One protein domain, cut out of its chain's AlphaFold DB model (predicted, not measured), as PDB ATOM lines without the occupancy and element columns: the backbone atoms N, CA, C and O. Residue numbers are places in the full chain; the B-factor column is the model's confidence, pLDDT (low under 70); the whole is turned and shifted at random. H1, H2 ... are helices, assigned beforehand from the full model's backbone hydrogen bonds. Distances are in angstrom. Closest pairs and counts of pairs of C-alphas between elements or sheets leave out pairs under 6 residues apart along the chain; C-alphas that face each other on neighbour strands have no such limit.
ATOM      1  N   ASN A   2     111.921  82.402 147.315       60.94
ATOM      2  CA  ASN A   2     112.053  81.375 148.367       60.94
ATOM      3  C   ASN A   2     112.889  81.795 149.593       60.94
ATOM      4  O   ASN A   2     112.565  81.408 150.708       60.94
ATOM      5  N   GLU A   3     113.927  82.614 149.414       62.91
ATOM      6  CA  GLU A   3     114.775  83.087 150.521       62.91
ATOM      7  C   GLU A   3     114.064  84.119 151.410       62.91
ATOM      8  O   GLU A   3     114.175  84.081 152.630       62.91
ATOM      9  N   PHE A   4     113.225  84.969 150.809       66.12
ATOM     10  CA  PHE A   4     112.396  85.933 151.534       66.12
ATOM     11  C   PHE A   4     111.339  85.242 152.408       66.12
ATOM     12  O   PHE A   4     111.194  85.583 153.576       66.12
ATOM     13  N   LEU A   5     110.647  84.225 151.876       65.44
ATOM     14  CA  LEU A   5     109.671  83.433 152.640       65.44
ATOM     15  C   LEU A   5     110.329  82.625 153.772       65.44
ATOM     16  O   LEU A   5     109.735  82.469 154.837       65.44
ATOM     17  N   ARG A   6     111.570  82.158 153.577       71.62
ATOM     18  CA  ARG A   6     112.361  81.489 154.621       71.62
ATOM     19  C   ARG A   6     112.706  82.440 155.772       71.62
ATOM     20  O   ARG A   6     112.484  82.091 156.924       71.62
ATOM     21  N   LEU A   7     113.194  83.641 155.460       65.56
ATOM     22  CA  LEU A   7     113.550  84.659 156.457       65.56
ATOM     23  C   LEU A   7     112.327  85.260 157.168       65.56
ATOM     24  O   LEU A   7     112.410  85.597 158.345       65.56
ATOM     25  N   TYR A   8     111.188  85.363 156.477       67.25
ATOM     26  CA  TYR A   8     109.923  85.823 157.056       67.25
ATOM     27  C   TYR A   8     109.357  84.829 158.085       67.25
ATOM     28  O   TYR A   8     108.859  85.243 159.128       67.25
ATOM     29  N   ASN A   9     109.478  83.523 157.819       73.75
ATOM     30  CA  ASN A   9     108.992  82.464 158.711       73.75
ATOM     31  C   ASN A   9     109.978  82.103 159.841       73.75
ATOM     32  O   ASN A   9     109.536  81.613 160.875       73.75
ATOM     33  N   ASN A  10     111.281  82.376 159.675       67.44
ATOM     34  CA  ASN A  10     112.315  82.244 160.712       67.44
ATOM     35  C   ASN A  10     113.095  83.567 160.871       67.44
ATOM     36  O   ASN A  10     114.224  83.679 160.381       67.44
ATOM     37  N   PRO A  11     112.552  84.566 161.598       62.88
ATOM     38  CA  PRO A  11     113.215  85.862 161.798       62.88
ATOM     39  C   PRO A  11     114.609  85.751 162.445       62.88
ATOM     40  O   PRO A  11     115.467  86.610 162.252       62.88
ATOM     41  N   SER A  12     114.864  84.662 163.179       62.03
ATOM     42  CA  SER A  12     116.157  84.327 163.789       62.03
ATOM     43  C   SER A  12     117.265  83.975 162.786       62.03
ATOM     44  O   SER A  12     118.436  84.043 163.145       62.03
ATOM     45  N   GLU A  13     116.927  83.615 161.542       62.94
ATOM     46  CA  GLU A  13     117.889  83.358 160.453       62.94
ATOM     47  C   GLU A  13     118.187  84.618 159.617       62.94
ATOM     48  O   GLU A  13     119.041  84.585 158.729       62.94
ATOM     49  N   GLY A  14     117.504  85.738 159.887       64.56
ATOM     50  CA  GLY A  14     117.745  87.021 159.226       64.56
ATOM     51  C   GLY A  14     119.141  87.554 159.515       64.56
ATOM     52  O   GLY A  14     119.587  87.486 160.650       64.56
ATOM     53  N   VAL A  15     119.808  88.127 158.507       61.41
ATOM     54  CA  VAL A  15     121.211  88.598 158.546       61.41
ATOM     55  C   VAL A  15     121.543  89.472 159.769       61.41
ATOM     56  O   VAL A  15     122.659  89.404 160.282       61.41
ATOM     57  N   ASN A  16     120.570  90.228 160.284       63.50
ATOM     58  CA  ASN A  16     120.718  91.043 161.493       63.50
ATOM     59  C   ASN A  16     121.024  90.197 162.745       63.50
ATOM     60  O   ASN A  16     121.883  90.567 163.535       63.50
ATOM     61  N   THR A  17     120.404  89.023 162.896       63.22
ATOM     62  CA  THR A  17     120.536  88.186 164.098       63.22
ATOM     63  C   THR A  17     121.937  87.551 164.225       63.22
ATOM     64  O   THR A  17     122.535  87.641 165.299       63.22
ATOM     65  N   PRO A  18     122.546  86.957 163.173       63.19
ATOM     66  CA  PRO A  18     123.943  86.517 163.210       63.19
ATOM     67  C   PRO A  18     124.958  87.661 163.335       63.19
ATOM     68  O   PRO A  18     125.970  87.479 164.014       63.19
ATOM     69  N   LEU A  19     124.706  88.821 162.712       63.16
ATOM     70  CA  LEU A  19     125.567  90.007 162.843       63.16
ATOM     71  C   LEU A  19     125.603  90.512 164.288       63.16
ATOM     72  O   LEU A  19     126.685  90.747 164.827       63.16
ATOM     73  N   ASP A  20     124.440  90.599 164.934       70.94
ATOM     74  CA  ASP A  20     124.336  90.978 166.340       70.94
ATOM     75  C   ASP A  20     125.042  89.952 167.236       70.94
ATOM     76  O   ASP A  20     125.799  90.329 168.134       70.94
ATOM     77  N   CYS A  21     124.872  88.653 166.973       76.06
ATOM     78  CA  CYS A  21     125.568  87.590 167.704       76.06
ATOM     79  C   CYS A  21     127.100  87.690 167.595       76.06
ATOM     80  O   CYS A  21     127.802  87.493 168.590       76.06
ATOM     81  N   GLU A  22     127.637  88.000 166.413       78.06
ATOM     82  CA  GLU A  22     129.083  88.129 166.215       78.06
ATOM     83  C   GLU A  22     129.640  89.407 166.856       78.06
ATOM     84  O   GLU A  22     130.675  89.365 167.527       78.06
ATOM     85  N   ALA A  23     128.920  90.527 166.759       78.62
ATOM     86  CA  ALA A  23     129.283  91.759 167.453       78.62
ATOM     87  C   ALA A  23     129.372  91.544 168.976       78.62
ATOM     88  O   ALA A  23     130.357  91.939 169.605       78.62
ATOM     89  N   HIS A  24     128.398  90.840 169.565       81.25
ATOM     90  CA  HIS A  24     128.423  90.477 170.984       81.25
ATOM     91  C   HIS A  24     129.630  89.599 171.342       81.25
ATOM     92  O   HIS A  24     130.278  89.838 172.364       81.25
ATOM     93  N   ARG A  25     129.992  88.622 170.499       84.81
ATOM     94  CA  ARG A  25     131.179  87.774 170.714       84.81
ATOM     95  C   ARG A  25     132.479  88.570 170.690       84.81
ATOM     96  O   ARG A  25     133.346  88.333 171.532       84.81
ATOM     97  N   ILE A  26     132.621  89.521 169.765       84.88
ATOM     98  CA  ILE A  26     133.806  90.385 169.687       84.88
ATOM     99  C   ILE A  26     133.912  91.264 170.938       84.88
ATOM    100  O   ILE A  26     134.996  91.365 171.516       84.88
ATOM    101  N   ILE A  27     132.801  91.864 171.380       86.12
ATOM    102  CA  ILE A  27     132.755  92.676 172.606       86.12
ATOM    103  C   ILE A  27     133.195  91.844 173.811       86.12
ATOM    104  O   ILE A  27     134.053  92.279 174.579       86.12
ATOM    105  N   GLU A  28     132.653  90.636 173.955       88.88
ATOM    106  CA  GLU A  28     132.977  89.746 175.067       88.88
ATOM    107  C   GLU A  28     134.447  89.307 175.040       88.88
ATOM    108  O   GLU A  28     135.137  89.325 176.061       88.88
ATOM    109  N   ARG A  29     134.977  88.993 173.852       89.25
ATOM    110  CA  ARG A  29     136.398  88.678 173.669       89.25
ATOM    111  C   ARG A  29     137.288  89.853 174.077       89.25
ATOM    112  O   ARG A  29     138.246  89.662 174.820       89.25
ATOM    113  N   ASN A  30     136.973  91.060 173.612       88.38
ATOM    114  CA  ASN A  30     137.753  92.257 173.923       88.38
ATOM    115  C   ASN A  30     137.695  92.587 175.422       88.38
ATOM    116  O   ASN A  30     138.719  92.942 176.002       88.38
ATOM    117  N   ARG A  31     136.538  92.402 176.075       90.56
ATOM    118  CA  ARG A  31     136.401  92.546 177.534       90.56
ATOM    119  C   ARG A  31     137.337  91.612 178.289       90.56
ATOM    120  O   ARG A  31     138.046  92.082 179.173       90.56
ATOM    121  N   LYS A  32     137.401  90.334 177.903       92.81
ATOM    122  CA  LYS A  32     138.307  89.355 178.527       92.81
ATOM    123  C   LYS A  32     139.780  89.725 178.358       92.81
ATOM    124  O   LYS A  32     140.553  89.610 179.304       92.81
ATOM    125  N   VAL A  33     140.166  90.229 177.184       92.44
ATOM    126  CA  VAL A  33     141.533  90.723 176.945       92.44
ATOM    127  C   VAL A  33     141.853  91.905 177.864       92.44
ATOM    128  O   VAL A  33     142.869  91.878 178.558       92.44
ATOM    129  N   ILE A  34     140.982  92.917 177.916       92.12
ATOM    130  CA  ILE A  34     141.172  94.090 178.781       92.12
ATOM    131  C   ILE A  34     141.198  93.689 180.260       92.12
ATOM    132  O   ILE A  34     142.045  94.178 181.000       92.12
ATOM    133  N   GLU A  35     140.339  92.766 180.694       93.25
ATOM    134  CA  GLU A  35     140.352  92.233 182.060       93.25
ATOM    135  C   GLU A  35     141.703  91.589 182.400       93.25
ATOM    136  O   GLU A  35     142.275  91.855 183.461       93.25
ATOM    137  N   SER A  36     142.249  90.780 181.488       93.19
ATOM    138  CA  SER A  36     143.577  90.186 181.633       93.19
ATOM    139  C   SER A  36     144.670  91.256 181.762       93.19
ATOM    140  O   SER A  36     145.512  91.146 182.652       93.19
ATOM    141  N   LEU A  37     144.628  92.327 180.963       92.50
ATOM    142  CA  LEU A  37     145.590  93.434 181.057       92.50
ATOM    143  C   LEU A  37     145.440  94.245 182.354       92.50
ATOM    144  O   LEU A  37     146.441  94.569 182.990       92.50
ATOM    145  N   LEU A  38     144.211  94.526 182.796       93.56
ATOM    146  CA  LEU A  38     143.943  95.216 184.063       93.56
ATOM    147  C   LEU A  38     144.480  94.425 185.261       93.56
ATOM    148  O   LEU A  38     145.078  95.010 186.162       93.56
ATOM    149  N   LYS A  39     144.332  93.093 185.262       93.00
ATOM    150  CA  LYS A  39     144.903  92.223 186.306       93.00
ATOM    151  C   LYS A  39     146.426  92.324 186.370       93.00
ATOM    152  O   LYS A  39     146.977  92.336 187.468       93.00
ATOM    153  N   ILE A  40     147.092  92.443 185.222       92.38
ATOM    154  CA  ILE A  40     148.544  92.654 185.156       92.38
ATOM    155  C   ILE A  40     148.910  94.026 185.728       92.38
ATOM    156  O   ILE A  40     149.825  94.115 186.541       92.38
ATOM    157  N   VAL A  41     148.163  95.081 185.383       92.81
ATOM    158  CA  VAL A  41     148.387  96.424 185.948       92.81
ATOM    159  C   VAL A  41     148.243  96.425 187.471       92.81
ATOM    160  O   VAL A  41     149.101  96.963 188.171       92.81
ATOM    161  N   ILE A  42     147.200  95.776 187.992       92.94
ATOM    162  CA  ILE A  42     146.974  95.634 189.436       92.94
ATOM    163  C   ILE A  42     148.110  94.839 190.092       92.94
ATOM    164  O   ILE A  42     148.558  95.211 191.175       92.94
ATOM    165  N   LEU A  43     148.591  93.765 189.457       93.44
ATOM    166  CA  LEU A  43     149.712  92.971 189.962       93.44
ATOM    167  C   LEU A  43     150.988  93.812 190.067       93.44
ATOM    168  O   LEU A  43     151.597  93.847 191.134       93.44
ATOM    169  N   CYS A  44     151.355  94.523 188.997       91.69
ATOM    170  CA  CYS A  44     152.524  95.398 189.000       91.69
ATOM    171  C   CYS A  44     152.412  96.474 190.086       91.69
ATOM    172  O   CYS A  44     153.361  96.678 190.838       91.69
ATOM    173  N   GLY A  45     151.236  97.098 190.229       90.56
ATOM    174  CA  GLY A  45     150.978  98.089 191.276       90.56
ATOM    175  C   GLY A  45     151.107  97.524 192.694       90.56
ATOM    176  O   GLY A  45     151.762  98.131 193.535       90.56
ATOM    177  N   LYS A  46     150.547  96.335 192.962       90.38
ATOM    178  CA  LYS A  46     150.621  95.680 194.283       90.38
ATOM    179  C   LYS A  46     152.038  95.275 194.686       90.38
ATOM    180  O   LYS A  46     152.331  95.238 195.873       90.38
ATOM    181  N   GLN A  47     152.880  94.933 193.714       92.62
ATOM    182  CA  GLN A  47     154.245  94.455 193.947       92.62
ATOM    183  C   GLN A  47     155.307  95.554 193.778       92.62
ATOM    184  O   GLN A  47     156.493  95.277 193.922       92.62
ATOM    185  N   GLY A  48     154.910  96.789 193.446       89.31
ATOM    186  CA  GLY A  48     155.851  97.879 193.178       89.31
ATOM    187  C   GLY A  48     156.755  97.618 191.968       89.31
ATOM    188  O   GLY A  48     157.883  98.104 191.924       89.31
ATOM    189  N   LEU A  49     156.291  96.828 190.996       88.94
ATOM    190  CA  LEU A  49     157.079  96.507 189.809       88.94
ATOM    191  C   LEU A  49     157.073  97.696 188.838       88.94
ATOM    192  O   LEU A  49     156.025  98.322 188.638       88.94
ATOM    193  N   PRO A  50     158.211  97.995 188.181       84.62
ATOM    194  CA  PRO A  50     158.216  98.952 187.081       84.62
ATOM    195  C   PRO A  50     157.257  98.473 185.981       84.62
ATOM    196  O   PRO A  50     156.910  97.308 185.926       84.62
ATOM    197  N   PHE A  51     156.792  99.344 185.090       78.31
ATOM    198  CA  PHE A  51     155.925  98.913 183.978       78.31
ATOM    199  C   PHE A  51     156.684  98.826 182.649       78.31
ATOM    200  O   PHE A  51     156.353  98.015 181.786       78.31
ATOM    201  N   ARG A  52     157.712  99.662 182.466       71.38
ATOM    202  CA  ARG A  52     158.352  99.900 181.166       71.38
ATOM    203  C   ARG A  52     159.743  99.282 181.076       71.38
ATOM    204  O   ARG A  52     160.500  99.325 182.040       71.38
ATOM    205  N   GLY A  53     160.079  98.783 179.887       66.00
ATOM    206  CA  GLY A  53     161.452  98.518 179.455       66.00
ATOM    207  C   GLY A  53     162.017  99.690 178.639       66.00
ATOM    208  O   GLY A  53     161.277 100.572 178.194       66.00
ATOM    209  N   HIS A  54     163.336  99.709 178.429       59.00
ATOM    210  CA  HIS A  54     164.031 100.795 177.724       59.00
ATOM    211  C   HIS A  54     163.693 100.905 176.217       59.00
ATOM    212  O   HIS A  54     164.011 101.934 175.623       59.00
ATOM    213  N   ARG A  55     163.098  99.883 175.568       56.56
ATOM    214  CA  ARG A  55     162.970  99.801 174.090       56.56
ATOM    215  C   ARG A  55     161.674  99.122 173.597       56.56
ATOM    216  O   ARG A  55     161.715  98.216 172.774       56.56
ATOM    217  N   ASN A  56     160.510  99.587 174.050       59.47
ATOM    218  CA  ASN A  56     159.234  98.861 173.886       59.47
ATOM    219  C   ASN A  56     158.388  99.244 172.649       59.47
ATOM    220  O   ASN A  56     157.209  98.897 172.582       59.47
ATOM    221  N   ASP A  57     158.926  99.985 171.676       62.44
ATOM    222  CA  ASP A  57     158.101 100.503 170.570       62.44
ATOM    223  C   ASP A  57     157.762  99.434 169.496       62.44
ATOM    224  O   ASP A  57     156.823  99.632 168.723       62.44
ATOM    225  N   ASN A  58     158.455  98.280 169.467       66.56
ATOM    226  CA  ASN A  58     158.251  97.198 168.482       66.56
ATOM    227  C   ASN A  58     158.265  95.786 169.110       66.56
ATOM    228  O   ASN A  58     159.101  94.951 168.770       66.56
ATOM    229  N   VAL A  59     157.316  95.501 170.007       72.00
ATOM    230  CA  VAL A  59     157.175  94.170 170.627       72.00
ATOM    231  C   VAL A  59     156.731  93.118 169.602       72.00
ATOM    232  O   VAL A  59     155.702  93.282 168.935       72.00
ATOM    233  N   ASN A  60     157.473  92.012 169.516       73.50
ATOM    234  CA  ASN A  60     157.074  90.831 168.752       73.50
ATOM    235  C   ASN A  60     156.247  89.879 169.632       73.50
ATOM    236  O   ASN A  60     156.674  89.492 170.718       73.50
ATOM    237  N   TRP A  61     155.064  89.501 169.146       75.94
ATOM    238  CA  TRP A  61     154.099  88.656 169.860       75.94
ATOM    239  C   TRP A  61     154.066  87.207 169.354       75.94
ATOM    240  O   TRP A  61     153.191  86.440 169.744       75.94
ATOM    241  N   VAL A  62     154.996  86.825 168.474       70.62
ATOM    242  CA  VAL A  62     155.214  85.417 168.118       70.62
ATOM    243  C   VAL A  62     155.891  84.731 169.306       70.62
ATOM    244  O   VAL A  62     157.031  85.056 169.623       70.62
ATOM    245  N   LEU A  63     155.177  83.806 169.953       62.16
ATOM    246  CA  LEU A  63     155.548  83.180 171.234       62.16
ATOM    247  C   LEU A  63     156.766  82.228 171.165       62.16
ATOM    248  O   LEU A  63     157.211  81.758 172.202       62.16
ATOM    249  N   ASP A  64     157.310  81.961 169.971       59.44
ATOM    250  CA  ASP A  64     158.363  80.957 169.713       59.44
ATOM    251  C   ASP A  64     159.705  81.575 169.252       59.44
ATOM    252  O   ASP A  64     160.526  80.942 168.593       59.44
ATOM    253  N   LYS A  65     159.930  82.867 169.521       57.41
ATOM    254  CA  LYS A  65     161.221  83.520 169.253       57.41
ATOM    255  C   LYS A  65     161.800  84.098 170.526       57.41
ATOM    256  O   LYS A  65     161.091  84.778 171.256       57.41
ATOM    257  N   ASP A  66     163.102  83.903 170.698       55.03
ATOM    258  CA  ASP A  66     163.915  84.547 171.725       55.03
ATOM    259  C   ASP A  66     163.805  86.072 171.549       55.03
ATOM    260  O   ASP A  66     164.354  86.670 170.614       55.03
ATOM    261  N   CYS A  67     162.953  86.690 172.360       56.72
ATOM    262  CA  CYS A  67     162.718  88.122 172.372       56.72
ATOM    263  C   CYS A  67     163.542  88.698 173.520       56.72
ATOM    264  O   CYS A  67     163.554  88.158 174.620       56.72
ATOM    265  N   GLY A  68     164.282  89.777 173.255       62.78
ATOM    266  CA  GLY A  68     165.026  90.468 174.307       62.78
ATOM    267  C   GLY A  68     164.102  90.986 175.417       62.78
ATOM    268  O   GLY A  68     162.885  90.849 175.358       62.78
ATOM    269  N   ASN A  69     164.677  91.638 176.428       70.69
ATOM    270  CA  ASN A  69     163.906  92.186 177.545       70.69
ATOM    271  C   ASN A  69     163.010  93.362 177.095       70.69
ATOM    272  O   ASN A  69     163.437  94.521 177.101       70.69
ATOM    273  N   ASP A  70     161.758  93.058 176.742       75.81
ATOM    274  CA  ASP A  70     160.719  94.015 176.328       75.81
ATOM    275  C   ASP A  70     160.013  94.673 177.535       75.81
ATOM    276  O   ASP A  70     158.970  95.324 177.409       75.81
ATOM    277  N   GLY A  71     160.590  94.536 178.730       79.06
ATOM    278  CA  GLY A  71     160.070  95.079 179.974       79.06
ATOM    279  C   GLY A  71     159.023  94.188 180.638       79.06
ATOM    280  O   GLY A  71     158.268  93.452 180.007       79.06
ATOM    281  N   ILE A  72     158.944  94.315 181.958       85.06
ATOM    282  CA  ILE A  72     158.183  93.413 182.829       85.06
ATOM    283  C   ILE A  72     156.681  93.346 182.508       85.06
ATOM    284  O   ILE A  72     156.092  92.278 182.615       85.06
ATOM    285  N   PHE A  73     156.052  94.435 182.047       85.69
ATOM    286  CA  PHE A  73     154.641  94.394 181.647       85.69
ATOM    287  C   PHE A  73     154.407  93.445 180.461       85.69
ATOM    288  O   PHE A  73     153.456  92.670 180.473       85.69
ATOM    289  N   VAL A  74     155.287  93.477 179.457       86.19
ATOM    290  CA  VAL A  74     155.202  92.608 178.274       86.19
ATOM    291  C   VAL A  74     155.504  91.160 178.645       86.19
ATOM    292  O   VAL A  74     154.772  90.268 178.222       86.19
ATOM    293  N   GLU A  75     156.517  90.930 179.481       86.31
ATOM    294  CA  GLU A  75     156.860  89.584 179.952       86.31
ATOM    295  C   GLU A  75     155.719  88.937 180.742       86.31
ATOM    296  O   GLU A  75     155.369  87.783 180.503       86.31
ATOM    297  N   ILE A  76     155.045  89.693 181.617       90.19
ATOM    298  CA  ILE A  76     153.882  89.169 182.343       90.19
ATOM    299  C   ILE A  76     152.720  88.871 181.381       90.19
ATOM    300  O   ILE A  76     151.980  87.909 181.594       90.19
ATOM    301  N   ILE A  77     152.548  89.648 180.305       90.06
ATOM    302  CA  ILE A  77     151.544  89.342 179.275       90.06
ATOM    303  C   ILE A  77     151.881  88.034 178.557       90.06
ATOM    304  O   ILE A  77     150.975  87.224 178.364       90.06
ATOM    305  N   ARG A  78     153.150  87.814 178.180       87.88
ATOM    306  CA  ARG A  78     153.610  86.559 177.557       87.88
ATOM    307  C   ARG A  78     153.335  85.372 178.472       87.88
ATOM    308  O   ARG A  78     152.627  84.457 178.067       87.88
ATOM    309  N   PHE A  79     153.766  85.473 179.727       90.00
ATOM    310  CA  PHE A  79     153.508  84.470 180.757       90.00
ATOM    311  C   PHE A  79     152.008  84.181 180.924       90.00
ATOM    312  O   PHE A  79     151.575  83.032 180.980       90.00
ATOM    313  N   ARG A  80     151.166  85.220 180.952       90.50
ATOM    314  CA  ARG A  80     149.712  85.044 181.051       90.50
ATOM    315  C   ARG A  80     149.118  84.394 179.798       90.50
ATOM    316  O   ARG A  80     148.184  83.607 179.919       90.50
ATOM    317  N   ALA A  81     149.640  84.703 178.614       91.00
ATOM    318  CA  ALA A  81     149.168  84.150 177.348       91.00
ATOM    319  C   ALA A  81     149.417  82.634 177.225       91.00
ATOM    320  O   ALA A  81     148.650  81.969 176.536       91.00
ATOM    321  N   GLU A  82     150.398  82.069 177.938       89.38
ATOM    322  CA  GLU A  82     150.622  80.611 177.989       89.38
ATOM    323  C   GLU A  82     149.405  79.839 178.525       89.38
ATOM    324  O   GLU A  82     149.178  78.690 178.154       89.38
ATOM    325  N   THR A  83     148.597  80.478 179.377       90.81
ATOM    326  CA  THR A  83     147.432  79.859 180.035       90.81
ATOM    327  C   THR A  83     146.096  80.521 179.681       90.81
ATOM    328  O   THR A  83     145.043  80.036 180.094       90.81
ATOM    329  N   ASP A  84     146.108  81.596 178.885       91.81
ATOM    330  CA  ASP A  84     144.925  82.329 178.421       91.81
ATOM    331  C   ASP A  84     144.846  82.286 176.879       91.81
ATOM    332  O   ASP A  84     145.389  83.165 176.199       91.81
ATOM    333  N   PRO A  85     144.146  81.289 176.293       91.44
ATOM    334  CA  PRO A  85     144.034  81.140 174.842       91.44
ATOM    335  C   PRO A  85     143.378  82.338 174.151       91.44
ATOM    336  O   PRO A  85     143.628  82.594 172.973       91.44
ATOM    337  N   ILE A  86     142.518  83.080 174.858       91.44
ATOM    338  CA  ILE A  86     141.841  84.256 174.304       91.44
ATOM    339  C   ILE A  86     142.853  85.387 174.140       91.44
ATOM    340  O   ILE A  86     142.916  86.002 173.072       91.44
ATOM    341  N   LEU A  87     143.664  85.625 175.171       91.25
ATOM    342  CA  LEU A  87     144.749  86.595 175.131       91.25
ATOM    343  C   LEU A  87     145.807  86.205 174.091       91.25
ATOM    344  O   LEU A  87     146.158  87.040 173.262       91.25
ATOM    345  N   ALA A  88     146.249  84.944 174.064       90.38
ATOM    346  CA  ALA A  88     147.221  84.457 173.082       90.38
ATOM    347  C   ALA A  88     146.742  84.685 171.642       90.38
ATOM    348  O   ALA A  88     147.434  85.315 170.837       90.38
ATOM    349  N   ASN A  89     145.509  84.263 171.339       90.12
ATOM    350  CA  ASN A  89     144.918  84.475 170.023       90.12
ATOM    351  C   ASN A  89     144.806  85.964 169.690       90.12
ATOM    352  O   ASN A  89     145.079  86.350 168.555       90.12
ATOM    353  N   HIS A  90     144.435  86.815 170.647       90.50
ATOM    354  CA  HIS A  90     144.348  88.257 170.435       90.50
ATOM    355  C   HIS A  90     145.716  88.879 170.111       90.50
ATOM    356  O   HIS A  90     145.827  89.630 169.146       90.50
ATOM    357  N   LEU A  91     146.771  88.535 170.850       88.19
ATOM    358  CA  LEU A  91     148.115  89.096 170.652       88.19
ATOM    359  C   LEU A  91     148.702  88.767 169.271       88.19
ATOM    360  O   LEU A  91     149.436  89.584 168.701       88.19
ATOM    361  N   VAL A  92     148.354  87.604 168.714       86.38
ATOM    362  CA  VAL A  92     148.767  87.178 167.370       86.38
ATOM    363  C   VAL A  92     147.864  87.781 166.288       86.38
ATOM    364  O   VAL A  92     148.373  88.346 165.321       86.38
ATOM    365  N   SER A  93     146.540  87.685 166.451       86.06
ATOM    366  CA  SER A  93     145.561  88.013 165.396       86.06
ATOM    367  C   SER A  93     145.179  89.493 165.311       86.06
ATOM    368  O   SER A  93     144.719  89.942 164.261       86.06
ATOM    369  N   ALA A  94     145.326  90.264 166.392       84.94
ATOM    370  CA  ALA A  94     144.848  91.639 166.419       84.94
ATOM    371  C   ALA A  94     145.731  92.584 165.574       84.94
ATOM    372  O   ALA A  94     146.965  92.476 165.591       84.94
ATOM    373  N   PRO A  95     145.123  93.572 164.882       82.88
ATOM    374  CA  PRO A  95     145.849  94.652 164.218       82.88
ATOM    375  C   PRO A  95     146.826  95.354 165.166       82.88
ATOM    376  O   PRO A  95     146.569  95.448 166.365       82.88
ATOM    377  N   LYS A  96     147.917  95.923 164.632       74.06
ATOM    378  CA  LYS A  96     148.987  96.571 165.423       74.06
ATOM    379  C   LYS A  96     148.457  97.521 166.512       74.06
ATOM    380  O   LYS A  96     148.944  97.488 167.636       74.06
ATOM    381  N   TYR A  97     147.448  98.327 166.187       75.56
ATOM    382  CA  TYR A  97     146.873  99.334 167.089       75.56
ATOM    383  C   TYR A  97     145.783  98.799 168.030       75.56
ATOM    384  O   TYR A  97     145.334  99.523 168.909       75.56
ATOM    385  N   ALA A  98     145.377  97.540 167.874       81.50
ATOM    386  CA  ALA A  98     144.317  96.905 168.650       81.50
ATOM    387  C   ALA A  98     144.844  95.841 169.624       81.50
ATOM    388  O   ALA A  98     144.042  95.103 170.172       81.50
ATOM    389  N   LYS A  99     146.168  95.750 169.836       81.69
ATOM    390  CA  LYS A  99     146.783  94.808 170.792       81.69
ATOM    391  C   LYS A  99     146.724  95.280 172.245       81.69
ATOM    392  O   LYS A  99     146.982  94.490 173.140       81.69
ATOM    393  N   TYR A 100     146.439  96.568 172.475       83.94
ATOM    394  CA  TYR A 100     146.341  97.202 173.801       83.94
ATOM    395  C   TYR A 100     147.621  97.162 174.660       83.94
ATOM    396  O   TYR A 100     147.573  97.309 175.876       83.94
ATOM    397  N   THR A 101     148.786  96.999 174.032       82.44
ATOM    398  CA  THR A 101     150.074  96.820 174.726       82.44
ATOM    399  C   THR A 101     150.997  98.032 174.641       82.44
ATOM    400  O   THR A 101     152.081  98.030 175.226       82.44
ATOM    401  N   SER A 102     150.587  99.085 173.929       83.38
ATOM    402  CA  SER A 102     151.393 100.295 173.749       83.38
ATOM    403  C   SER A 102     151.534 101.090 175.048       83.38
ATOM    404  O   SER A 102     150.681 101.034 175.932       83.38
ATOM    405  N   LYS A 103     152.585 101.912 175.136       83.62
ATOM    406  CA  LYS A 103     152.816 102.820 176.273       83.62
ATOM    407  C   LYS A 103     151.641 103.762 176.563       83.62
ATOM    408  O   LYS A 103     151.421 104.122 177.715       83.62
ATOM    409  N   THR A 104     150.901 104.159 175.527       86.62
ATOM    410  CA  THR A 104     149.716 105.015 175.656       86.62
ATOM    411  C   THR A 104     148.588 104.257 176.341       86.62
ATOM    412  O   THR A 104     148.088 104.714 177.362       86.62
ATOM    413  N   ILE A 105     148.273 103.051 175.860       86.75
ATOM    414  CA  ILE A 105     147.216 102.225 176.452       86.75
ATOM    415  C   ILE A 105     147.591 101.781 177.868       86.75
ATOM    416  O   ILE A 105     146.744 101.795 178.752       86.75
ATOM    417  N   GLN A 106     148.861 101.462 178.134       87.12
ATOM    418  CA  GLN A 106     149.335 101.184 179.495       87.12
ATOM    419  C   GLN A 106     149.011 102.341 180.451       87.12
ATOM    420  O   GLN A 106     148.455 102.110 181.521       87.12
ATOM    421  N   ASN A 107     149.302 103.584 180.055       90.31
ATOM    422  CA  ASN A 107     148.991 104.764 180.863       90.31
ATOM    423  C   ASN A 107     147.479 104.971 181.047       90.31
ATOM    424  O   ASN A 107     147.053 105.372 182.130       90.31
ATOM    425  N   GLU A 108     146.666 104.690 180.026       92.75
ATOM    426  CA  GLU A 108     145.202 104.746 180.128       92.75
ATOM    427  C   GLU A 108     144.667 103.696 181.108       92.75
ATOM    428  O   GLU A 108     143.863 104.029 181.977       92.75
ATOM    429  N   LEU A 109     145.162 102.453 181.038       91.88
ATOM    430  CA  LEU A 109     144.795 101.383 181.969       91.88
ATOM    431  C   LEU A 109     145.201 101.733 183.406       91.88
ATOM    432  O   LEU A 109     144.389 101.592 184.319       91.88
ATOM    433  N   ILE A 110     146.425 102.234 183.606       92.19
ATOM    434  CA  ILE A 110     146.903 102.717 184.911       92.19
ATOM    435  C   ILE A 110     145.987 103.827 185.433       92.19
ATOM    436  O   ILE A 110     145.565 103.776 186.586       92.19
ATOM    437  N   SER A 111     145.636 104.796 184.587       94.88
ATOM    438  CA  SER A 111     144.769 105.911 184.976       94.88
ATOM    439  C   SER A 111     143.362 105.436 185.337       94.88
ATOM    440  O   SER A 111     142.819 105.868 186.349       94.88
ATOM    441  N   ALA A 112     142.786 104.513 184.564       94.69
ATOM    442  CA  ALA A 112     141.460 103.959 184.830       94.69
ATOM    443  C   ALA A 112     141.418 103.173 186.152       94.69
ATOM    444  O   ALA A 112     140.513 103.376 186.965       94.69
ATOM    445  N   VAL A 113     142.418 102.316 186.397       94.44
ATOM    446  CA  VAL A 113     142.560 101.586 187.667       94.44
ATOM    447  C   VAL A 113     142.755 102.565 188.824       94.44
ATOM    448  O   VAL A 113     142.061 102.463 189.833       94.44
ATOM    449  N   GLY A 114     143.641 103.551 188.659       94.31
ATOM    450  CA  GLY A 114     143.910 104.582 189.659       94.31
ATOM    451  C   GLY A 114     142.658 105.371 190.038       94.31
ATOM    452  O   GLY A 114     142.350 105.485 191.221       94.31
ATOM    453  N   GLN A 115     141.880 105.834 189.058       96.12
ATOM    454  CA  GLN A 115     140.621 106.550 189.296       96.12
ATOM    455  C   GLN A 115     139.591 105.686 190.029       96.12
ATOM    456  O   GLN A 115     138.895 106.178 190.918       96.12
ATOM    457  N   LYS A 116     139.485 104.398 189.679       95.44
ATOM    458  CA  LYS A 116     138.560 103.472 190.342       95.44
ATOM    459  C   LYS A 116     138.941 103.253 191.806       95.44
ATOM    460  O   LYS A 116     138.074 103.400 192.663       95.44
TER     461      LYS A 116
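AT A GLANCE: This is residues 2 to 116 of the 369 residues of the protein "DUF4371 domain-containing protein" of Amphimedon queenslandica (UniProt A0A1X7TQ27). One long helix, H2, makes the shaft; H3, H4 and H5 cross its later part as a head, and small H1 lies beyond its free beginning, residues 16 to 28. The 115 printed residues hold five named helices, H1 to H5 in order, and no named strand: all helix. The whole is loose, radius of gyration of the C-alphas 19.0 A, spanning 63 by 36 by 23 A.

HOW THE PARTS SIT: The hub is H2, residues 16 to 47. H4, residues 85 to 93, touches it about perpendicular, 78 degrees; the closest C-alphas, Val 33 and Leu 87, are 5.5 A apart. H5, residues 103 to 116, touches H2 about perpendicular, 82 degrees; closest C-alphas Val 41 and Ile 110, 6.5 A. H3, residues 72 to 81, touches H2 at a steep tilt of 47 degrees; closest C-alphas Ile 40 and Ile 76, 7.0 A. H1, residues 2 to 9, touches no helix. In each helix every O i to N i+4 pair is within hydrogen-bond range.

IN THESE COORDINATES: H2 runs 46.8 A from C-alpha 16 (120.718, 91.043, 161.493); H5, 20.0 A, ends at C-alpha 116 (138.560, 103.472, 190.342).

THE WHOLE: The printed part has no cut; H2 to H3 is a long link. pLDDT is under 70 in 28 residues, among them 10 to 19.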